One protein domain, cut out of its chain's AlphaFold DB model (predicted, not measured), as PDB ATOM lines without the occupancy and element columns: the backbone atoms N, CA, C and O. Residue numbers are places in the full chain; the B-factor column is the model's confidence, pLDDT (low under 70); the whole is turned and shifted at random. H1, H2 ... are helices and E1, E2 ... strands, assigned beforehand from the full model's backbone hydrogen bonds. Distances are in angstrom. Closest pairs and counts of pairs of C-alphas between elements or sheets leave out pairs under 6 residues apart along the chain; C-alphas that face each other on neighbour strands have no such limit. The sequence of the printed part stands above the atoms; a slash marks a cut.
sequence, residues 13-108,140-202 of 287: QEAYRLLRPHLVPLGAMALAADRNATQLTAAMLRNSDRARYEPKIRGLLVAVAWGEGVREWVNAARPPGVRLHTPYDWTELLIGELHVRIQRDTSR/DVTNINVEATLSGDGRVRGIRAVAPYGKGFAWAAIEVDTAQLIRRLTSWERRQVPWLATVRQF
ATOM      1  N   GLN A  13      32.868  -8.574 -34.498       83.50
ATOM      2  CA  GLN A  13      33.609  -9.796 -34.820       83.50
ATOM      3  C   GLN A  13      34.475 -10.252 -33.642       83.50
ATOM      4  O   GLN A  13      34.492 -11.434 -33.308       83.50
ATOM      5  N   GLU A  14      35.151  -9.312 -32.983       82.50
ATOM      6  CA  GLU A  14      35.951  -9.577 -31.788       82.50
ATOM      7  C   GLU A  14      35.083 -10.060 -30.621       82.50
ATOM      8  O   GLU A  14      35.374 -11.103 -30.032       82.50
ATOM      9  N   ALA A  15      33.975  -9.358 -30.367       82.75
ATOM     10  CA  ALA A  15      32.949  -9.736 -29.405       82.75
ATOM     11  C   ALA A  15      32.429 -11.153 -29.669       82.75
ATOM     12  O   ALA A  15      32.446 -11.995 -28.776       82.75
ATOM     13  N   TYR A  16      32.023 -11.444 -30.906       86.94
ATOM     14  CA  TYR A  16      31.518 -12.759 -31.286       86.94
ATOM     15  C   TYR A  16      32.570 -13.851 -31.093       86.94
ATOM     16  O   TYR A  16      32.275 -14.882 -30.496       86.94
ATOM     17  N   ARG A  17      33.809 -13.626 -31.544       90.00
ATOM     18  CA  ARG A  17      34.906 -14.595 -31.421       90.00
ATOM     19  C   ARG A  17      35.164 -14.983 -29.966       90.00
ATOM     20  O   ARG A  17      35.295 -16.168 -29.675       90.00
ATOM     21  N   LEU A  18      35.241 -13.994 -29.079       87.88
ATOM     22  CA  LEU A  18      35.564 -14.209 -27.670       87.88
ATOM     23  C   LEU A  18      34.357 -14.717 -26.870       87.88
ATOM     24  O   LEU A  18      34.525 -15.567 -26.006       87.88
ATOM     25  N   LEU A  19      33.137 -14.258 -27.163       89.00
ATOM     26  CA  LEU A  19      31.941 -14.646 -26.406       89.00
ATOM     27  C   LEU A  19      31.328 -15.970 -26.835       89.00
ATOM     28  O   LEU A  19      30.768 -16.671 -25.991       89.00
ATOM     29  N   ARG A  20      31.384 -16.313 -28.128       91.06
ATOM     30  CA  ARG A  20      30.670 -17.469 -28.697       91.06
ATOM     31  C   ARG A  20      30.822 -18.761 -27.881       91.06
ATOM     32  O   ARG A  20      29.796 -19.414 -27.681       91.06
ATOM     33  N   PRO A  21      32.012 -19.141 -27.369       92.88
ATOM     34  CA  PRO A  21      32.165 -20.366 -26.577       92.88
ATOM     35  C   PRO A  21      31.388 -20.354 -25.250       92.88
ATOM     36  O   PRO A  21      31.069 -21.409 -24.703       92.88
ATOM     37  N   HIS A  22      31.080 -19.167 -24.729       93.62
ATOM     38  CA  HIS A  22      30.508 -18.958 -23.401       93.62
ATOM     39  C   HIS A  22      29.015 -18.625 -23.442       93.62
ATOM     40  O   HIS A  22      28.313 -18.885 -22.471       93.62
ATOM     41  N   LEU A  23      28.495 -18.128 -24.569       93.25
ATOM     42  CA  LEU A  23      27.089 -17.732 -24.698       93.25
ATOM     43  C   LEU A  23      26.106 -18.873 -24.390       93.25
ATOM     44  O   LEU A  23      25.168 -18.683 -23.621       93.25
ATOM     45  N   VAL A  24      26.326 -20.078 -24.921       94.81
ATOM     46  CA  VAL A  24      25.430 -21.216 -24.639       94.81
ATOM     47  C   VAL A  24      25.445 -21.605 -23.149       94.81
ATOM     48  O   VAL A  24      24.367 -21.725 -22.567       94.81
ATOM     49  N   PRO A  25      26.615 -21.759 -22.493       93.44
ATOM     50  CA  PRO A  25      26.689 -21.911 -21.041       93.44
ATOM     51  C   PRO A  25      25.949 -20.826 -20.248       93.44
ATOM     52  O   PRO A  25      25.127 -21.151 -19.391       93.44
ATOM     53  N   LEU A  26      26.204 -19.552 -20.560       93.69
ATOM     54  CA  LEU A  26      25.592 -18.410 -19.879       93.69
ATOM     55  C   LEU A  26      24.068 -18.417 -20.023       93.69
ATOM     56  O   LEU A  26      23.359 -18.215 -19.040       93.69
ATOM     57  N   GLY A  27      23.559 -18.710 -21.221       93.19
ATOM     58  CA  GLY A  27      22.123 -18.776 -21.478       93.19
ATOM     59  C   GLY A  27      21.444 -19.975 -20.818       93.19
ATOM     60  O   GLY A  27      20.334 -19.845 -20.310       93.19
ATOM     61  N   ALA A  28      22.108 -21.131 -20.758       94.12
ATOM     62  CA  ALA A  28      21.582 -22.297 -20.050       94.12
ATOM     63  C   ALA A  28      21.455 -22.040 -18.536       94.12
ATOM     64  O   ALA A  28      20.460 -22.444 -17.935       94.12
ATOM     65  N   MET A  29      22.402 -21.309 -17.934       93.44
ATOM     66  CA  MET A  29      22.298 -20.864 -16.536       93.44
ATOM     67  C   MET A  29      21.169 -19.847 -16.329       93.44
ATOM     68  O   MET A  29      20.446 -19.947 -15.342       93.44
ATOM     69  N   ALA A  30      20.944 -18.934 -17.282       92.19
ATOM     70  CA  ALA A  30      19.816 -17.999 -17.236       92.19
ATOM     71  C   ALA A  30      18.458 -18.729 -17.228       92.19
ATOM     72  O   ALA A  30      17.558 -18.378 -16.464       92.19
ATOM     73  N   LEU A  31      18.315 -19.770 -18.060       93.06
ATOM     74  CA  LEU A  31      17.112 -20.609 -18.095       93.06
ATOM     75  C   LEU A  31      16.912 -21.381 -16.788       93.06
ATOM     76  O   LEU A  31      15.787 -21.468 -16.299       93.06
ATOM     77  N   ALA A  32      17.986 -21.933 -16.220       92.38
ATOM     78  CA  ALA A  32      17.927 -22.624 -14.936       92.38
ATOM     79  C   ALA A  32      17.500 -21.673 -13.805       92.38
ATOM     80  O   ALA A  32      16.604 -22.005 -13.030       92.38
ATOM     81  N   ALA A  33      18.070 -20.466 -13.770       90.25
ATOM     82  CA  ALA A  33      17.714 -19.428 -12.810       90.25
ATOM     83  C   ALA A  33      16.228 -19.047 -12.902       90.25
ATOM     84  O   ALA A  33      15.549 -19.004 -11.880       90.25
ATOM     85  N   ASP A  34      15.686 -18.840 -14.111       89.44
ATOM     86  CA  ASP A  34      14.254 -18.550 -14.299       89.44
ATOM     87  C   ASP A  34      13.344 -19.696 -13.862       89.44
ATOM     88  O   ASP A  34      12.330 -19.448 -13.203       89.44
ATOM     89  N   ARG A  35      13.698 -20.946 -14.183       89.25
ATOM     90  CA  ARG A  35      12.929 -22.125 -13.754       89.25
ATOM     91  C   ARG A  35      12.837 -22.204 -12.233       89.25
ATOM     92  O   ARG A  35      11.731 -22.306 -11.707       89.25
ATOM     93  N   ASN A  36      13.965 -22.083 -11.543       86.06
ATOM     94  CA  ASN A  36      14.020 -22.277 -10.095       86.06
ATOM     95  C   ASN A  36      13.450 -21.076  -9.336       86.06
ATOM     96  O   ASN A  36      12.702 -21.256  -8.380       86.06
ATOM     97  N   ALA A  37      13.691 -19.852  -9.818       83.88
ATOM     98  CA  ALA A  37      13.045 -18.661  -9.274       83.88
ATOM     99  C   ALA A  37      11.520 -18.729  -9.425       83.88
ATOM    100  O   ALA A  37      10.808 -18.367  -8.498       83.88
ATOM    101  N   THR A  38      11.011 -19.232 -10.558       83.38
ATOM    102  CA  THR A  38       9.564 -19.420 -10.757       83.38
ATOM    103  C   THR A  38       8.988 -20.409  -9.747       83.38
ATOM    104  O   THR A  38       7.951 -20.123  -9.149       83.38
ATOM    105  N   GLN A  39       9.646 -21.556  -9.556       82.56
ATOM    106  CA  GLN A  39       9.215 -22.567  -8.587       82.56
ATOM    107  C   GLN A  39       9.181 -21.994  -7.168       82.56
ATOM    108  O   GLN A  39       8.165 -22.115  -6.490       82.56
ATOM    109  N   LEU A  40      10.239 -21.285  -6.763       81.38
ATOM    110  CA  LEU A  40      10.318 -20.651  -5.450       81.38
ATOM    111  C   LEU A  40       9.238 -19.585  -5.253       81.38
ATOM    112  O   LEU A  40       8.527 -19.607  -4.255       81.38
ATOM    113  N   THR A  41       9.039 -18.684  -6.221       78.69
ATOM    114  CA  THR A  41       7.993 -17.657  -6.098       78.69
ATOM    115  C   THR A  41       6.584 -18.234  -6.094       78.69
ATOM    116  O   THR A  41       5.708 -17.664  -5.451       78.69
ATOM    117  N   ALA A  42       6.357 -19.347  -6.796       78.25
ATOM    118  CA  ALA A  42       5.069 -20.029  -6.793       78.25
ATOM    119  C   ALA A  42       4.766 -20.696  -5.441       78.25
ATOM    120  O   ALA A  42       3.598 -20.752  -5.069       78.25
ATOM    121  N   ALA A  43       5.791 -21.166  -4.721       76.38
ATOM    122  CA  ALA A  43       5.648 -21.691  -3.362       76.38
ATOM    123  C   ALA A  43       5.416 -20.562  -2.338       76.38
ATOM    124  O   ALA A  43       4.463 -20.613  -1.568       76.38
ATOM    125  N   MET A  44       6.223 -19.496  -2.403       75.31
ATOM    126  CA  MET A  44       6.215 -18.425  -1.398       75.31
ATOM    127  C   MET A  44       4.997 -17.486  -1.463       75.31
ATOM    128  O   MET A  44       4.602 -16.919  -0.444       75.31
ATOM    129  N   LEU A  45       4.427 -17.230  -2.649       73.06
ATOM    130  CA  LEU A  45       3.407 -16.188  -2.834       73.06
ATOM    131  C   LEU A  45       1.991 -16.771  -2.937       73.06
ATOM    132  O   LEU A  45       1.639 -17.415  -3.926       73.06
ATOM    133  N   ARG A  46       1.143 -16.467  -1.944       69.00
ATOM    134  CA  ARG A  46      -0.291 -16.811  -1.932       69.00
ATOM    135  C   ARG A  46      -1.133 -15.831  -2.776       69.00
ATOM    136  O   ARG A  46      -0.734 -14.701  -3.050       69.00
ATOM    137  N   ASN A  47      -2.303 -16.303  -3.212       66.69
ATOM    138  CA  ASN A  47      -3.032 -15.860  -4.413       66.69
ATOM    139  C   ASN A  47      -3.347 -14.356  -4.565       66.69
ATOM    140  O   ASN A  47      -3.299 -13.870  -5.693       66.69
ATOM    141  N   SER A  48      -3.672 -13.609  -3.507       64.50
ATOM    142  CA  SER A  48      -4.172 -12.225  -3.656       64.50
ATOM    143  C   SER A  48      -3.094 -11.219  -4.076       64.50
ATOM    144  O   SER A  48      -3.360 -10.324  -4.873       64.50
ATOM    145  N   ASP A  49      -1.865 -11.392  -3.595       61.75
ATOM    146  CA  ASP A  49      -0.759 -10.446  -3.809       61.75
ATOM    147  C   ASP A  49       0.263 -10.925  -4.852       61.75
ATOM    148  O   ASP A  49       1.164 -10.187  -5.274       61.75
ATOM    149  N   ARG A  50       0.097 -12.164  -5.322       68.62
ATOM    150  CA  ARG A  50       0.990 -12.835  -6.267       68.62
ATOM    151  C   ARG A  50       1.192 -12.029  -7.551       68.62
ATOM    152  O   ARG A  50       2.330 -11.744  -7.915       68.62
ATOM    153  N   ALA A  51       0.115 -11.560  -8.183       66.19
ATOM    154  CA  ALA A  51       0.200 -10.792  -9.431       66.19
ATOM    155  C   ALA A  51       1.018  -9.490  -9.289       66.19
ATOM    156  O   ALA A  51       1.652  -9.041 -10.246       66.19
ATOM    157  N   ARG A  52       1.030  -8.891  -8.090       67.31
ATOM    158  CA  ARG A  52       1.726  -7.631  -7.810       67.31
ATOM    159  C   ARG A  52       3.216  -7.831  -7.532       67.31
ATOM    160  O   ARG A  52       4.026  -7.023  -7.996       67.31
ATOM    161  N   TYR A  53       3.580  -8.864  -6.770       69.06
ATOM    162  CA  TYR A  53       4.954  -9.041  -6.283       69.06
ATOM    163  C   TYR A  53       5.759 -10.108  -7.029       69.06
ATOM    164  O   TYR A  53       6.978  -9.960  -7.132       69.06
ATOM    165  N   GLU A  54       5.116 -11.122  -7.616       72.75
ATOM    166  CA  GLU A  54       5.796 -12.224  -8.315       72.75
ATOM    167  C   GLU A  54       6.765 -11.730  -9.399       72.75
ATOM    168  O   GLU A  54       7.923 -12.152  -9.378       72.75
ATOM    169  N   PRO A  55       6.407 -10.783 -10.294       70.44
ATOM    170  CA  PRO A  55       7.338 -10.337 -11.332       70.44
ATOM    171  C   PRO A  55       8.597  -9.656 -10.777       70.44
ATOM    172  O   PRO A  55       9.668  -9.765 -11.382       70.44
ATOM    173  N   LYS A  56       8.472  -8.956  -9.639       71.62
ATOM    174  CA  LYS A  56       9.575  -8.237  -8.984       71.62
ATOM    175  C   LYS A  56      10.499  -9.209  -8.254       71.62
ATOM    176  O   LYS A  56      11.700  -9.211  -8.510       71.62
ATOM    177  N   ILE A  57       9.922 -10.062  -7.405       71.44
ATOM    178  CA  ILE A  57      10.661 -11.039  -6.598       71.44
ATOM    179  C   ILE A  57      11.347 -12.053  -7.512       71.44
ATOM    180  O   ILE A  57      12.555 -12.253  -7.402       71.44
ATOM    181  N   ARG A  58      10.621 -12.614  -8.491       77.38
ATOM    182  CA  ARG A  58      11.202 -13.535  -9.477       77.38
ATOM    183  C   ARG A  58      12.346 -12.873 -10.230       77.38
ATOM    184  O   ARG A  58      13.382 -13.490 -10.422       77.38
ATOM    185  N   GLY A  59      12.179 -11.618 -10.646       75.38
ATOM    186  CA  GLY A  59      13.220 -10.895 -11.370       75.38
ATOM    187  C   GLY A  59      14.529 -10.767 -10.602       75.38
ATOM    188  O   GLY A  59      15.587 -11.039 -11.170       75.38
ATOM    189  N   LEU A  60      14.437 -10.414  -9.319       75.56
ATOM    190  CA  LEU A  60      15.590 -10.329  -8.427       75.56
ATOM    191  C   LEU A  60      16.226 -11.707  -8.203       75.56
ATOM    192  O   LEU A  60      17.434 -11.854  -8.364       75.56
ATOM    193  N   LEU A  61      15.414 -12.729  -7.916       77.56
ATOM    194  CA  LEU A  61      15.893 -14.101  -7.725       77.56
ATOM    195  C   LEU A  61      16.608 -14.642  -8.965       77.56
ATOM    196  O   LEU A  61      17.655 -15.266  -8.834       77.56
ATOM    197  N   VAL A  62      16.093 -14.366 -10.168       82.75
ATOM    198  CA  VAL A  62      16.763 -14.741 -11.422       82.75
ATOM    199  C   VAL A  62      18.110 -14.044 -11.552       82.75
ATOM    200  O   VAL A  62      19.085 -14.692 -11.917       82.75
ATOM    201  N   ALA A  63      18.183 -12.743 -11.261       79.19
ATOM    202  CA  ALA A  63      19.434 -11.999 -11.354       79.19
ATOM    203  C   ALA A  63      20.498 -12.546 -10.386       79.19
ATOM    204  O   ALA A  63      21.650 -12.713 -10.791       79.19
ATOM    205  N   VAL A  64      20.102 -12.869  -9.151       78.31
ATOM    206  CA  VAL A  64      20.984 -13.458  -8.133       78.31
ATOM    207  C   VAL A  64      21.410 -14.871  -8.529       78.31
ATOM    208  O   VAL A  64      22.602 -15.112  -8.688       78.31
ATOM    209  N   ALA A  65      20.461 -15.783  -8.781       84.44
ATOM    210  CA  ALA A  65      20.766 -17.165  -9.170       84.44
ATOM    211  C   ALA A  65      21.664 -17.232 -10.403       84.44
ATOM    212  O   ALA A  65      22.574 -18.056 -10.470       84.44
ATOM    213  N   TRP A  66      21.415 -16.375 -11.394       88.44
ATOM    214  CA  TRP A  66      22.219 -16.366 -12.603       88.44
ATOM    215  C   TRP A  66      23.647 -15.884 -12.328       88.44
ATOM    216  O   TRP A  66      24.589 -16.524 -12.789       88.44
ATOM    217  N   GLY A  67      23.819 -14.812 -11.547       85.88
ATOM    218  CA  GLY A  67      25.138 -14.327 -11.138       85.88
ATOM    219  C   GLY A  67      25.922 -15.367 -10.334       85.88
ATOM    220  O   GLY A  67      27.058 -15.679 -10.689       85.88
ATOM    221  N   GLU A  68      25.299 -15.958  -9.313       84.88
ATOM    222  CA  GLU A  68      25.909 -17.010  -8.489       84.88
ATOM    223  C   GLU A  68      26.274 -18.249  -9.311       84.88
ATOM    224  O   GLU A  68      27.413 -18.710  -9.262       84.88
ATOM    225  N   GLY A  69      25.356 -18.743 -10.148       88.62
ATOM    226  CA  GLY A  69      25.626 -19.890 -11.017       88.62
ATOM    227  C   GLY A  69      26.792 -19.637 -11.974       88.62
ATOM    228  O   GLY A  69      27.610 -20.524 -12.216       88.62
ATOM    229  N   VAL A  70      26.926 -18.408 -12.480       90.38
ATOM    230  CA  VAL A  70      28.069 -18.009 -13.309       90.38
ATOM    231  C   VAL A  70      29.361 -17.987 -12.497       90.38
ATOM    232  O   VAL A  70      30.374 -18.492 -12.982       90.38
ATOM    233  N   ARG A  71      29.341 -17.450 -11.271       88.44
ATOM    234  CA  ARG A  71      30.500 -17.447 -10.370       88.44
ATOM    235  C   ARG A  71      31.005 -18.865 -10.120       88.44
ATOM    236  O   ARG A  71      32.192 -19.143 -10.299       88.44
ATOM    237  N   GLU A  72      30.102 -19.777  -9.777       89.44
ATOM    238  CA  GLU A  72      30.428 -21.184  -9.548       89.44
ATOM    239  C   GLU A  72      30.942 -21.873 -10.805       89.44
ATOM    240  O   GLU A  72      31.945 -22.586 -10.755       89.44
ATOM    241  N   TRP A  73      30.293 -21.635 -11.946       91.75
ATOM    242  CA  TRP A  73      30.731 -22.181 -13.222       91.75
ATOM    243  C   TRP A  73      32.159 -21.749 -13.559       91.75
ATOM    244  O   TRP A  73      32.969 -22.593 -13.945       91.75
ATOM    245  N   VAL A  74      32.502 -20.469 -13.384       91.75
ATOM    246  CA  VAL A  74      33.866 -19.989 -13.652       91.75
ATOM    247  C   VAL A  74      34.874 -20.626 -12.696       91.75
ATOM    248  O   VAL A  74      35.915 -21.103 -13.146       91.75
ATOM    249  N   ASN A  75      34.551 -20.709 -11.403       89.81
ATOM    250  CA  ASN A  75      35.439 -21.292 -10.396       89.81
ATOM    251  C   ASN A  75      35.674 -22.797 -10.606       89.81
ATOM    252  O   ASN A  75      36.810 -23.269 -10.496       89.81
ATOM    253  N   ALA A  76      34.619 -23.546 -10.932       89.69
ATOM    254  CA  ALA A  76      34.664 -25.000 -11.050       89.69
ATOM    255  C   ALA A  76      35.099 -25.474 -12.442       89.69
ATOM    256  O   ALA A  76      35.963 -26.338 -12.562       89.69
ATOM    257  N   ALA A  77      34.502 -24.926 -13.505       87.75
ATOM    258  CA  ALA A  77      34.761 -25.368 -14.874       87.75
ATOM    259  C   ALA A  77      35.975 -24.681 -15.512       87.75
ATOM    260  O   ALA A  77      36.449 -25.158 -16.542       87.75
ATOM    261  N   ARG A  78      36.453 -23.568 -14.930       88.06
ATOM    262  CA  ARG A  78      37.600 -22.771 -15.404       88.06
ATOM    263  C   ARG A  78      37.583 -22.547 -16.925       88.06
ATOM    264  O   ARG A  78      38.518 -22.950 -17.621       88.06
ATOM    265  N   PRO A  79      36.506 -21.948 -17.467       89.69
ATOM    266  CA  PRO A  79      36.385 -21.744 -18.901       89.69
ATOM    267  C   PRO A  79      37.540 -20.868 -19.419       89.69
ATOM    268  O   PRO A  79      37.934 -19.904 -18.760       89.69
ATOM    269  N   PRO A  80      38.098 -21.190 -20.597       87.56
ATOM    270  CA  PRO A  80      39.321 -20.563 -21.080       87.56
ATOM    271  C   PRO A  80      39.123 -19.064 -21.302       87.56
ATOM    272  O   PRO A  80      38.148 -18.648 -21.919       87.56
ATOM    273  N   GLY A  81      40.068 -18.261 -20.808       84.31
ATOM    274  CA  GLY A  81      40.066 -16.808 -20.995       84.31
ATOM    275  C   GLY A  81      39.003 -16.051 -20.198       84.31
ATOM    276  O   GLY A  81      38.903 -14.838 -20.371       84.31
ATOM    277  N   VAL A  82      38.241 -16.727 -19.330       88.69
ATOM    278  CA  VAL A  82      37.213 -16.112 -18.484       88.69
ATOM    279  C   VAL A  82      37.752 -15.903 -17.075       88.69
ATOM    280  O   VAL A  82      38.273 -16.826 -16.450       88.69
ATOM    281  N   ARG A  83      37.585 -14.693 -16.551       85.69
ATOM    282  CA  ARG A  83      37.862 -14.343 -15.156       85.69
ATOM    283  C   ARG A  83      36.644 -13.679 -14.542       85.69
ATOM    284  O   ARG A  83      35.882 -13.008 -15.237       85.69
ATOM    285  N   LEU A  84      36.493 -13.847 -13.236       81.94
ATOM    286  CA  LEU A  84      35.496 -13.119 -12.468       81.94
ATOM    287  C   LEU A  84      35.994 -11.706 -12.187       81.94
ATOM    288  O   LEU A  84      37.161 -11.492 -11.857       81.94
ATOM    289  N   HIS A  85      35.083 -10.755 -12.298       75.00
ATOM    290  CA  HIS A  85      35.232  -9.411 -11.783       75.00
ATOM    291  C   HIS A  85      34.006  -9.134 -10.923       75.00
ATOM    292  O   HIS A  85      32.887  -9.258 -11.409       75.00
ATOM    293  N   THR A  86      34.209  -8.821  -9.643       64.56
ATOM    294  CA  THR A  86      33.107  -8.643  -8.692       64.56
ATOM    295  C   THR A  86      33.038  -7.224  -8.143       64.56
ATOM    296  O   THR A  86      33.309  -7.010  -6.958       64.56
ATOM    297  N   PRO A  87      32.732  -6.220  -8.981       55.22
ATOM    298  CA  PRO A  87      32.494  -4.886  -8.474       55.22
ATOM    299  C   PRO A  87      31.182  -4.909  -7.679       55.22
ATOM    300  O   PRO A  87      30.154  -5.370  -8.173       55.22
ATOM    301  N   TYR A  88      31.225  -4.415  -6.440       56.12
ATOM    302  CA  TYR A  88      30.046  -4.308  -5.571       56.12
ATOM    303  C   TYR A  88      29.360  -5.657  -5.291       56.12
ATOM    304  O   TYR A  88      28.137  -5.730  -5.279       56.12
ATOM    305  N   ASP A  89      30.147  -6.728  -5.141       54.41
ATOM    306  CA  ASP A  89      29.690  -8.110  -4.904       54.41
ATOM    307  C   ASP A  89      28.854  -8.746  -6.034       54.41
ATOM    308  O   ASP A  89      28.459  -9.912  -5.946       54.41
ATOM    309  N   TRP A  90      28.665  -8.043  -7.155       65.19
ATOM    310  CA  TRP A  90      27.967  -8.564  -8.329       65.19
ATOM    311  C   TRP A  90      28.888  -9.333  -9.265       65.19
ATOM    312  O   TRP A  90      30.016  -8.926  -9.502       65.19
ATOM    313  N   THR A  91      28.406 -10.429  -9.854       72.69
ATOM    314  CA  THR A  91      29.224 -11.206 -10.798       72.69
ATOM    315  C   THR A  91      29.241 -10.571 -12.183       72.69
ATOM    316  O   THR A  91      28.243 -10.586 -12.906       72.69
ATOM    317  N   GLU A  92      30.414 -10.090 -12.577       80.38
ATOM    318  CA  GLU A  92      30.754  -9.699 -13.939       80.38
ATOM    319  C   GLU A  92      31.915 -10.557 -14.461       80.38
ATOM    320  O   GLU A  92      32.626 -11.226 -13.703       80.38
ATOM    321  N   LEU A  93      32.092 -10.579 -15.782       82.06
ATOM    322  CA  LEU A  93      33.089 -11.417 -16.440       82.06
ATOM    323  C   LEU A  93      34.101 -10.575 -17.207       82.06
ATOM    324  O   LEU A  93      33.749  -9.621 -17.898       82.06
ATOM    325  N   LEU A  94      35.360 -10.990 -17.147       83.25
ATOM    326  CA  LEU A  94      36.406 -10.562 -18.066       83.25
ATOM    327  C   LEU A  94      36.704 -11.725 -19.010       83.25
ATOM    328  O   LEU A  94      37.163 -12.772 -18.556       83.25
ATOM    329  N   ILE A  95      36.423 -11.562 -20.302       84.19
ATOM    330  CA  ILE A  95      36.624 -12.586 -21.335       84.19
ATOM    331  C   ILE A  95      37.656 -12.061 -22.333       84.19
ATOM    332  O   ILE A  95      37.332 -11.299 -23.245       84.19
ATOM    333  N   GLY A  96      38.922 -12.422 -22.120       79.88
ATOM    334  CA  GLY A  96      40.049 -11.724 -22.742       79.88
ATOM    335  C   GLY A  96      40.041 -10.241 -22.351       79.88
ATOM    336  O   GLY A  96      40.088  -9.918 -21.164       79.88
ATOM    337  N   GLU A  97      39.909  -9.367 -23.349       75.19
ATOM    338  CA  GLU A  97      39.806  -7.905 -23.189       75.19
ATOM    339  C   GLU A  97      38.355  -7.408 -23.014       75.19
ATOM    340  O   GLU A  97      38.096  -6.210 -22.886       75.19
ATOM    341  N   LEU A  98      37.373  -8.314 -23.039       76.00
ATOM    342  CA  LEU A  98      35.966  -7.949 -22.915       76.00
ATOM    343  C   LEU A  98      35.557  -7.889 -21.457       76.00
ATOM    344  O   LEU A  98      35.573  -8.904 -20.768       76.00
ATOM    345  N   HIS A  99      35.077  -6.730 -21.024       78.50
ATOM    346  CA  HIS A  99      34.297  -6.630 -19.802       78.50
ATOM    347  C   HIS A  99      32.821  -6.859 -20.121       78.50
ATOM    348  O   HIS A  99      32.204  -6.093 -20.865       78.50
ATOM    349  N   VAL A 100      32.289  -7.953 -19.585       76.88
ATOM    350  CA  VAL A 100      30.963  -8.484 -19.871       76.88
ATOM    351  C   VAL A 100      30.109  -8.422 -18.617       76.88
ATOM    352  O   VAL A 100      30.409  -9.068 -17.611       76.88
ATOM    353  N   ARG A 101      29.006  -7.684 -18.700       79.19
ATOM    354  CA  ARG A 101      28.010  -7.614 -17.634       79.19
ATOM    355  C   ARG A 101      26.834  -8.525 -17.944       79.19
ATOM    356  O   ARG A 101      26.354  -8.560 -19.073       79.19
ATOM    357  N   ILE A 102      26.346  -9.240 -16.937       79.31
ATOM    358  CA  ILE A 102      25.178 -10.115 -17.056       79.31
ATOM    359  C   ILE A 102      23.958  -9.386 -16.503       79.31
ATOM    360  O   ILE A 102      23.982  -8.869 -15.383       79.31
ATOM    361  N   GLN A 103      22.897  -9.314 -17.299       75.44
ATOM    362  CA  GLN A 103      21.678  -8.587 -16.966       75.44
ATOM    363  C   GLN A 103      20.445  -9.372 -17.396       75.44
ATOM    364  O   GLN A 103      20.397  -9.972 -18.464       75.44
ATOM    365  N   ARG A 104      19.383  -9.320 -16.599       69.56
ATOM    366  CA  ARG A 104      18.049  -9.689 -17.078       69.56
ATOM    367  C   ARG A 104      17.497  -8.490 -17.860       69.56
ATOM    368  O   ARG A 104      17.508  -7.393 -17.312       69.56
ATOM    369  N   ASP A 105      17.097  -8.672 -19.123       59.03
ATOM    370  CA  ASP A 105      16.690  -7.568 -20.012       59.03
ATOM    371  C   ASP A 105      15.596  -6.687 -19.381       59.03
ATOM    372  O   ASP A 105      14.679  -7.170 -18.712       59.03
ATOM    373  N   THR A 106      15.710  -5.379 -19.612       51.84
ATOM    374  CA  THR A 106      14.867  -4.314 -19.054       51.84
ATOM    375  C   THR A 106      14.179  -3.469 -20.135       51.84
ATOM    376  O   THR A 106      13.710  -2.379 -19.818       51.84
ATOM    377  N   SER A 107      14.115  -3.938 -21.393       42.66
ATOM    378  CA  SER A 107      13.829  -3.189 -22.638       42.66
ATOM    379  C   SER A 107      12.494  -2.418 -22.789       42.66
ATOM    380  O   SER A 107      11.952  -2.333 -23.891       42.66
ATOM    381  N   ARG A 108      11.951  -1.774 -21.752       41.53
ATOM    382  CA  ARG A 108      10.953  -0.698 -21.890       41.53
ATOM    383  C   ARG A 108      11.624   0.668 -21.705       41.53
ATOM    384  O   ARG A 108      12.434   0.855 -20.798       41.53
ATOM    385  N   ASP A 140      32.144   3.890 -18.414       42.12
ATOM    386  CA  ASP A 140      33.253   3.736 -19.356       42.12
ATOM    387  C   ASP A 140      33.895   2.327 -19.326       42.12
ATOM    388  O   ASP A 140      34.903   2.097 -19.996       42.12
ATOM    389  N   VAL A 141      33.384   1.384 -18.515       47.56
ATOM    390  CA  VAL A 141      34.110   0.127 -18.203       47.56
ATOM    391  C   VAL A 141      33.546  -1.113 -18.909       47.56
ATOM    392  O   VAL A 141      34.321  -1.976 -19.324       47.56
ATOM    393  N   THR A 142      32.224  -1.214 -19.083       54.00
ATOM    394  CA  THR A 142      31.582  -2.402 -19.673       54.00
ATOM    395  C   THR A 142      31.550  -2.319 -21.198       54.00
ATOM    396  O   THR A 142      30.947  -1.415 -21.766       54.00
ATOM    397  N   ASN A 143      32.132  -3.313 -21.871       66.88
ATOM    398  CA  ASN A 143      32.193  -3.371 -23.333       66.88
ATOM    399  C   ASN A 143      31.018  -4.148 -23.945       66.88
ATOM    400  O   ASN A 143      30.701  -3.942 -25.117       66.88
ATOM    401  N   ILE A 144      30.381  -5.056 -23.191       76.31
ATOM    402  CA  ILE A 144      29.257  -5.880 -23.661       76.31
ATOM    403  C   ILE A 144      28.297  -6.206 -22.510       76.31
ATOM    404  O   ILE A 144      28.731  -6.614 -21.434       76.31
ATOM    405  N   ASN A 145      26.991  -6.126 -22.758       80.44
ATOM    406  CA  ASN A 145      25.970  -6.704 -21.886       80.44
ATOM    407  C   ASN A 145      25.477  -8.030 -22.469       80.44
ATOM    408  O   ASN A 145      25.136  -8.111 -23.648       80.44
ATOM    409  N   VAL A 146      25.402  -9.065 -21.640       86.44
ATOM    410  CA  VAL A 146      24.654 -10.290 -21.919       86.44
ATOM    411  C   VAL A 146      23.306 -10.167 -21.222       86.44
ATOM    412  O   VAL A 146      23.225 -10.194 -19.997       86.44
ATOM    413  N   GLU A 147      22.258 -10.004 -22.020       84.00
ATOM    414  CA  GLU A 147      20.898  -9.723 -21.580       84.00
ATOM    415  C   GLU A 147      19.991 -10.942 -21.766       84.00
ATOM    416  O   GLU A 147      19.992 -11.554 -22.833       84.00
ATOM    417  N   ALA A 148      19.174 -11.291 -20.770       83.12
ATOM    418  CA  ALA A 148      18.157 -12.335 -20.929       83.12
ATOM    419  C   ALA A 148      16.947 -11.841 -21.727       83.12
ATOM    420  O   ALA A 148      16.210 -10.999 -21.234       83.12
ATOM    421  N   THR A 149      16.669 -12.412 -22.897       83.19
ATOM    422  CA  THR A 149      15.472 -12.080 -23.685       83.19
ATOM    423  C   THR A 149      14.217 -12.619 -23.001       83.19
ATOM    424  O   THR A 149      14.155 -13.813 -22.684       83.19
ATOM    425  N   LEU A 150      13.210 -11.765 -22.800       80.38
ATOM    426  CA  LEU A 150      11.999 -12.111 -22.054       80.38
ATOM    427  C   LEU A 150      10.788 -12.391 -22.959       80.38
ATOM    428  O   LEU A 150      10.626 -11.804 -24.026       80.38
ATOM    429  N   SER A 151       9.913 -13.286 -22.510       76.75
ATOM    430  CA  SER A 151       8.571 -13.501 -23.057       76.75
ATOM    431  C   SER A 151       7.577 -12.407 -22.633       76.75
ATOM    432  O   SER A 151       7.878 -11.574 -21.779       76.75
ATOM    433  N   GLY A 152       6.349 -12.450 -23.169       65.12
ATOM    434  CA  GLY A 152       5.259 -11.552 -22.753       65.12
ATOM    435  C   GLY A 152       4.877 -11.671 -21.268       65.12
ATOM    436  O   GLY A 152       4.503 -10.679 -20.654       65.12
ATOM    437  N   ASP A 153       5.056 -12.851 -20.673       67.50
ATOM    438  CA  ASP A 153       4.902 -13.150 -19.241       67.50
ATOM    439  C   ASP A 153       6.214 -12.972 -18.436       67.50
ATOM    440  O   ASP A 153       6.336 -13.364 -17.273       67.50
ATOM    441  N   GLY A 154       7.238 -12.358 -19.038       70.56
ATOM    442  CA  GLY A 154       8.495 -12.006 -18.376       70.56
ATOM    443  C   GLY A 154       9.398 -13.195 -18.029       70.56
ATOM    444  O   GLY A 154      10.251 -13.071 -17.145       70.56
ATOM    445  N   ARG A 155       9.191 -14.363 -18.644       80.12
ATOM    446  CA  ARG A 155      10.039 -15.565 -18.537       80.12
ATOM    447  C   ARG A 155      11.263 -15.422 -19.417       80.12
ATOM    448  O   ARG A 155      11.181 -14.857 -20.506       80.12
ATOM    449  N   VAL A 156      12.386 -15.972 -18.976       84.50
ATOM    450  CA  VAL A 156      13.586 -16.034 -19.816       84.50
ATOM    451  C   VAL A 156      13.340 -17.009 -20.970       84.50
ATOM    452  O   VAL A 156      13.077 -18.188 -20.755       84.50
ATOM    453  N   ARG A 157      13.430 -16.513 -22.207       86.00
ATOM    454  CA  ARG A 157      13.363 -17.321 -23.441       86.00
ATOM    455  C   ARG A 157      14.729 -17.596 -24.052       86.00
ATOM    456  O   ARG A 157      14.867 -18.495 -24.875       86.00
ATOM    457  N   GLY A 158      15.734 -16.832 -23.662       87.94
ATOM    458  CA  GLY A 158      17.060 -16.895 -24.246       87.94
ATOM    459  C   GLY A 158      17.935 -15.780 -23.713       87.94
ATOM    460  O   GLY A 158      17.589 -15.121 -22.730       87.94
ATOM    461  N   ILE A 159      19.066 -15.573 -24.372       90.12
ATOM    462  CA  ILE A 159      19.952 -14.452 -24.094       90.12
ATOM    463  C   ILE A 159      20.401 -13.810 -25.402       90.12
ATOM    464  O   ILE A 159      20.439 -14.458 -26.453       90.12
ATOM    465  N   ARG A 160      20.802 -12.549 -25.313       87.94
ATOM    466  CA  ARG A 160      21.463 -11.818 -26.383       87.94
ATOM    467  C   ARG A 160      22.673 -11.077 -25.836       87.94
ATOM    468  O   ARG A 160      22.631 -10.580 -24.716       87.94
ATOM    469  N   ALA A 161      23.743 -10.981 -26.613       86.19
ATOM    470  CA  ALA A 161      24.832 -10.057 -26.308       86.19
ATOM    471  C   ALA A 161      24.615  -8.743 -27.063       86.19
ATOM    472  O   ALA A 161      24.290  -8.774 -28.251       86.19
ATOM    473  N   VAL A 162      24.802  -7.608 -26.394       79.25
ATOM    474  CA  VAL A 162      24.638  -6.261 -26.959       79.25
ATOM    475  C   VAL A 162      25.788  -5.354 -26.530       79.25
ATOM    476  O   VAL A 162      26.254  -5.425 -25.394       79.25
ATOM    477  N   ALA A 163      26.243  -4.479 -27.423       73.69
ATOM    478  CA  ALA A 163      27.160  -3.407 -27.047       73.69
ATOM    479  C   ALA A 163      26.382  -2.304 -26.296       73.69
ATOM    480  O   ALA A 163      25.344  -1.859 -26.799       73.69
ATOM    481  N   PRO A 164      26.838  -1.841 -25.117       61.47
ATOM    482  CA  PRO A 164      26.233  -0.694 -24.456       61.47
ATOM    483  C   PRO A 164      26.419   0.552 -25.333       61.47
ATOM    484  O   PRO A 164      27.445   0.719 -25.985       61.47
ATOM    485  N   TYR A 165      25.379   1.386 -25.409       51.59
ATOM    486  CA  TYR A 165      25.234   2.510 -26.340       51.59
ATOM    487  C   TYR A 165      26.509   3.361 -26.525       51.59
ATOM    488  O   TYR A 165      26.745   4.311 -25.786       51.59
ATOM    489  N   GLY A 166      27.271   3.081 -27.584       46.38
ATOM    490  CA  GLY A 166      28.321   3.944 -28.120       46.38
ATOM    491  C   GLY A 166      27.988   4.299 -29.567       46.38
ATOM    492  O   GLY A 166      27.809   3.406 -30.396       46.38
ATOM    493  N   LYS A 167      27.901   5.600 -29.881       37.94
ATOM    494  CA  LYS A 167      27.405   6.156 -31.161       37.94
ATOM    495  C   LYS A 167      28.177   5.739 -32.435       37.94
ATOM    496  O   LYS A 167      27.778   6.151 -33.514       37.94
ATOM    497  N   GLY A 168      29.227   4.919 -32.342       47.94
ATOM    498  CA  GLY A 168      30.004   4.436 -33.497       47.94
ATOM    499  C   GLY A 168      30.190   2.917 -33.596       47.94
ATOM    500  O   GLY A 168      30.763   2.454 -34.574       47.94
ATOM    501  N   PHE A 169      29.726   2.136 -32.608       51.88
ATOM    502  CA  PHE A 169      30.022   0.692 -32.514       51.88
ATOM    503  C   PHE A 169      28.814  -0.166 -32.116       51.88
ATOM    504  O   PHE A 169      28.971  -1.354 -31.835       51.88
ATOM    505  N   ALA A 170      27.609   0.410 -32.090       63.03
ATOM    506  CA  ALA A 170      26.386  -0.339 -31.841       63.03
ATOM    507  C   ALA A 170      26.171  -1.357 -32.971       63.03
ATOM    508  O   ALA A 170      25.839  -1.001 -34.100       63.03
ATOM    509  N   TRP A 171      26.392  -2.630 -32.666       69.94
ATOM    510  CA  TRP A 171      26.139  -3.729 -33.585       69.94
ATOM    511  C   TRP A 171      24.869  -4.489 -33.197       69.94
ATOM    512  O   TRP A 171      24.474  -4.525 -32.032       69.94
ATOM    513  N   ALA A 172      24.234  -5.114 -34.194       71.06
ATOM    514  CA  ALA A 172      23.036  -5.923 -33.994       71.06
ATOM    515  C   ALA A 172      23.309  -7.098 -33.049       71.06
ATOM    516  O   ALA A 172      24.288  -7.830 -33.249       71.06
ATOM    517  N   ALA A 173      22.420  -7.277 -32.070       80.19
ATOM    518  CA  ALA A 173      22.556  -8.239 -30.985       80.19
ATOM    519  C   ALA A 173      22.968  -9.640 -31.473       80.19
ATOM    520  O   ALA A 173      22.541 -10.104 -32.532       80.19
ATOM    521  N   ILE A 174      23.814 -10.320 -30.697       84.62
ATOM    522  CA  ILE A 174      24.131 -11.733 -30.929       84.62
ATOM    523  C   ILE A 174      23.120 -12.540 -30.133       84.62
ATOM    524  O   ILE A 174      23.267 -12.689 -28.920       84.62
ATOM    525  N   GLU A 175      22.090 -13.029 -30.808       87.25
ATOM    526  CA  GLU A 175      21.081 -13.892 -30.206       87.25
ATOM    527  C   GLU A 175      21.567 -15.337 -30.149       87.25
ATOM    528  O   GLU A 175      22.272 -15.821 -31.040       87.25
ATOM    529  N   VAL A 176      21.193 -16.029 -29.078       89.69
ATOM    530  CA  VAL A 176      21.516 -17.442 -28.900       89.69
ATOM    531  C   VAL A 176      20.264 -18.270 -29.121       89.69
ATOM    532  O   VAL A 176      19.241 -18.032 -28.484       89.69
ATOM    533  N   ASP A 177      20.371 -19.275 -29.990       90.69
ATOM    534  CA  ASP A 177      19.300 -20.232 -30.257       90.69
ATOM    535  C   ASP A 177      18.833 -20.914 -28.959       90.69
ATOM    536  O   ASP A 177      19.574 -21.675 -28.321       90.69
ATOM    537  N   THR A 178      17.575 -20.673 -28.589       90.75
ATOM    538  CA  THR A 178      16.927 -21.242 -27.404       90.75
ATOM    539  C   THR A 178      17.013 -22.767 -27.369       90.75
ATOM    540  O   THR A 178      17.196 -23.347 -26.295       90.75
ATOM    541  N   ALA A 179      16.949 -23.445 -28.518       93.69
ATOM    542  CA  ALA A 179      17.032 -24.899 -28.567       93.69
ATOM    543  C   ALA A 179      18.414 -25.405 -28.111       93.69
ATOM    544  O   ALA A 179      18.507 -26.438 -27.445       93.69
ATOM    545  N   GLN A 180      19.492 -24.668 -28.404       94.00
ATOM    546  CA  GLN A 180      20.838 -24.988 -27.908       94.00
ATOM    547  C   GLN A 180      20.942 -24.815 -26.395       94.00
ATOM    548  O   GLN A 180      21.525 -25.670 -25.723       94.00
ATOM    549  N   LEU A 181      20.347 -23.748 -25.858       94.56
ATOM    550  CA  LEU A 181      20.332 -23.483 -24.420       94.56
ATOM    551  C   LEU A 181      19.612 -24.600 -23.659       94.56
ATOM    552  O   LEU A 181      20.151 -25.133 -22.688       94.56
ATOM    553  N   ILE A 182      18.435 -25.010 -24.142       94.12
ATOM    554  CA  ILE A 182      17.646 -26.097 -23.548       94.12
ATOM    555  C   ILE A 182      18.427 -27.412 -23.592       94.12
ATOM    556  O   ILE A 182      18.570 -28.066 -22.562       94.12
ATOM    557  N   ARG A 183      18.993 -27.783 -24.752       96.31
ATOM    558  CA  ARG A 183      19.806 -29.008 -24.873       96.31
ATOM    559  C   ARG A 183      20.977 -29.010 -23.894       96.31
ATOM    560  O   ARG A 183      21.259 -30.037 -23.272       96.31
ATOM    561  N   ARG A 184      21.658 -27.868 -23.743       94.81
ATOM    562  CA  ARG A 184      22.779 -27.732 -22.809       94.81
ATOM    563  C   ARG A 184      22.324 -27.901 -21.364       94.81
ATOM    564  O   ARG A 184      22.948 -28.682 -20.647       94.81
ATOM    565  N   LEU A 185      21.246 -27.225 -20.972       93.88
ATOM    566  CA  LEU A 185      20.682 -27.318 -19.630       93.88
ATOM    567  C   LEU A 185      20.263 -28.756 -19.301       93.88
ATOM    568  O   LEU A 185      20.751 -29.313 -18.327       93.88
ATOM    569  N   THR A 186      19.485 -29.408 -20.167       94.38
ATOM    570  CA  THR A 186      19.072 -30.807 -19.969       94.38
ATOM    571  C   THR A 186      20.265 -31.755 -19.854       94.38
ATOM    572  O   THR A 186      20.271 -32.672 -19.036       94.38
ATOM    573  N   SER A 187      21.317 -31.540 -20.647       95.25
ATOM    574  CA  SER A 187      22.550 -32.329 -20.549       95.25
ATOM    575  C   SER A 187      23.293 -32.109 -19.224       95.25
ATOM    576  O   SER A 187      23.912 -33.034 -18.698       95.25
ATOM    577  N   TRP A 188      23.276 -30.893 -18.681       93.38
ATOM    578  CA  TRP A 188      23.862 -30.584 -17.377       93.38
ATOM    579  C   TRP A 188      23.042 -31.128 -16.211       93.38
ATOM    580  O   TRP A 188      23.631 -31.699 -15.298       93.38
ATOM    581  N   GLU A 189      21.716 -31.032 -16.284       90.50
ATOM    582  CA  GLU A 189      20.787 -31.610 -15.307       90.50
ATOM    583  C   GLU A 189      20.985 -33.130 -15.206       90.50
ATOM    584  O   GLU A 189      21.201 -33.651 -14.115       90.50
ATOM    585  N   ARG A 190      21.039 -33.837 -16.346       92.38
ATOM    586  CA  ARG A 190      21.291 -35.291 -16.381       92.38
ATOM    587  C   ARG A 190      22.636 -35.694 -15.779       92.38
ATOM    588  O   ARG A 190      22.743 -36.759 -15.190       92.38
ATOM    589  N   ARG A 191      23.661 -34.856 -15.948       89.75
ATOM    590  CA  ARG A 191      25.008 -35.089 -15.401       89.75
ATOM    591  C   ARG A 191      25.179 -34.591 -13.972       89.75
ATOM    592  O   ARG A 191      26.262 -34.758 -13.429       89.75
ATOM    593  N   GLN A 192      24.155 -33.951 -13.405       86.94
ATOM    594  CA  GLN A 192      24.191 -33.363 -12.069       86.94
ATOM    595  C   GLN A 192      25.441 -32.501 -11.842       86.94
ATOM    596  O   GLN A 192      26.166 -32.671 -10.865       86.94
ATOM    597  N   VAL A 193      25.735 -31.594 -12.781       85.88
ATOM    598  CA  VAL A 193      26.962 -30.790 -12.694       85.88
ATOM    599  C   VAL A 193      26.981 -29.970 -11.386       85.88
ATOM    600  O   VAL A 193      26.010 -29.256 -11.123       85.88
ATOM    601  N   PRO A 194      28.053 -30.042 -10.569       79.56
ATOM    602  CA  PRO A 194      28.034 -29.490  -9.210       79.56
ATOM    603  C   PRO A 194      27.793 -27.982  -9.137       79.56
ATOM    604  O   PRO A 194      27.046 -27.519  -8.293       79.56
ATOM    605  N   TRP A 195      28.359 -27.211 -10.062       78.44
ATOM    606  CA  TRP A 195      28.228 -25.747 -10.093       78.44
ATOM    607  C   TRP A 195      26.843 -25.257 -10.568       78.44
ATOM    608  O   TRP A 195      26.602 -24.060 -10.668       78.44
ATOM    609  N   LEU A 196      25.918 -26.167 -10.897       82.12
ATOM    610  CA  LEU A 196      24.501 -25.832 -11.084       82.12
ATOM    611  C   LEU A 196      23.726 -25.916  -9.754       82.12
ATOM    612  O   LEU A 196      22.552 -25.549  -9.715       82.12
ATOM    613  N   ALA A 197      24.349 -26.403  -8.673       75.25
ATOM    614  CA  ALA A 197      23.692 -26.640  -7.390       75.25
ATOM    615  C   ALA A 197      23.113 -25.361  -6.781       75.25
ATOM    616  O   ALA A 197      21.950 -25.379  -6.400       75.25
ATOM    617  N   THR A 198      23.834 -24.239  -6.775       70.81
ATOM    618  CA  THR A 198      23.305 -22.987  -6.199       70.81
ATOM    619  C   THR A 198      22.107 -22.454  -6.967       70.81
ATOM    620  O   THR A 198      21.140 -21.972  -6.380       70.81
ATOM    621  N   VAL A 199      22.085 -22.654  -8.286       72.56
ATOM    622  CA  VAL A 199      20.893 -22.355  -9.082       72.56
ATOM    623  C   VAL A 199      19.734 -23.269  -8.664       72.56
ATOM    624  O   VAL A 199      18.597 -22.806  -8.612       72.56
ATOM    625  N   ARG A 200      20.001 -24.546  -8.351       72.19
ATOM    626  CA  ARG A 200      19.012 -25.565  -7.943       72.19
ATOM    627  C   ARG A 200      18.524 -25.447  -6.498       72.19
ATOM    628  O   ARG A 200      17.383 -25.822  -6.257       72.19
ATOM    629  N   GLN A 201      19.312 -24.908  -5.569       70.62
ATOM    630  CA  GLN A 201      18.927 -24.772  -4.155       70.62
ATOM    631  C   GLN A 201      17.611 -23.998  -3.978       70.62
ATOM    632  O   GLN A 201      16.818 -24.312  -3.096       70.62
ATOM    633  N   PHE A 202      17.302 -23.052  -4.870       66.81
ATOM    634  CA  PHE A 202      16.008 -22.360  -4.868       66.81
ATOM    635  C   PHE A 202      14.811 -23.282  -5.139       66.81
ATOM    636  O   PHE A 202      13.738 -23.058  -4.584       66.81
TER     637      PHE A 202
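What this domain is: This is residues 13 to 108 and 140 to 202 of the 287 residues of an uncharacterized protein of Mycobacteroides abscessus 21 (UniProt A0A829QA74). A strongly twisted sheet of five strands curls round one long helix, H1, and the second long helix, H2, folds back in a helical hairpin to pack on H1 and on E1 and E3. Two shorter helices pack on the hairpin, H3 on H1 and H4 on both H1 and H2. The printed part has 159 residues, with four named helices and five named strands in the order H1 H2 E1 E2 E3 E4 E5 H3 H4; the mixed sheet runs E1 E2 E3 E4 E5, and the class is mixed, helices and strands. The whole is compact, with a radius of gyration of the C-alphas of 15.6 A and spans of 48 by 38 by 33 A.

How they stand to each other: E1, residues 82 to 85, E2, residues 92 to 95, and E3, residues 98 to 104, form a meander of two hairpins, each strand the antiparallel neighbour of the one before; N 83 and O 94, 2.8 A, and N 95 and O 98, 2.8 A, are within hydrogen-bond range. E4, residues 144 to 150, is parallel to E3, with N 103 and O 146 at 2.9 A. E5, residues 156 to 162, forms an antiparallel hairpin with E4, with N 147 and O 160 at 2.8 A. H1, residues 13 to 44, and H2, residues 47 to 77, are on one face of the sheet, two layers; the closest C-alphas of H1 and E5, Gly 27 and Ile 159, are 5.5 A apart. H1 and H2 touch at Ala 33 and Val 62, their closest C-alphas, 5.0 A, at a steep tilt of 43 degrees, opposite ways. H3, residues 178 to 190, touches H1 at a steep tilt of 64 degrees, the closest C-alphas being Ala 28 and Leu 181, 4.7 A; it only grazes the sheet with residues 178 to 182. H4, residues 194 to 202, touches H2 at a shallow tilt of 14 degrees, opposite ways, the closest C-alphas being Glu 72 and Trp 195, 5.1 A. H2 and H3 are apart. Every O i to N i+4 pair is within hydrogen-bond range in H3, against 24 of 28 in H1, 23 of 27 in H2 and 2 of 5 in H4, which has 3 of 6 O i to N i+3 pairs.

Where its parts are: H1 begins at C-alpha 13 (33.609, -9.796, -34.820), is 44.1 A long and has a kink of 63 degrees near residue 21. H2 is 40.4 A long, with a kink of 58 degrees near residue 54. E3 is 18.9 A, E4 18.4 A, E5 16.4 A and H3 18.4 A long. H4 ends at C-alpha 202 (16.008, -22.360, -4.868).

The domain as a whole: The C-alphas of Glu 14 and Ser 48 are the farthest apart, 49.1 A. Residues 109 to 139 are not printed, and C-alphas 108 and 140 are 22.9 A apart across the cut. The link from E5 to H3 is long, 15 residues. Confidence is under 70 in 33 residues, among them 46 to 53 and 164 to 171.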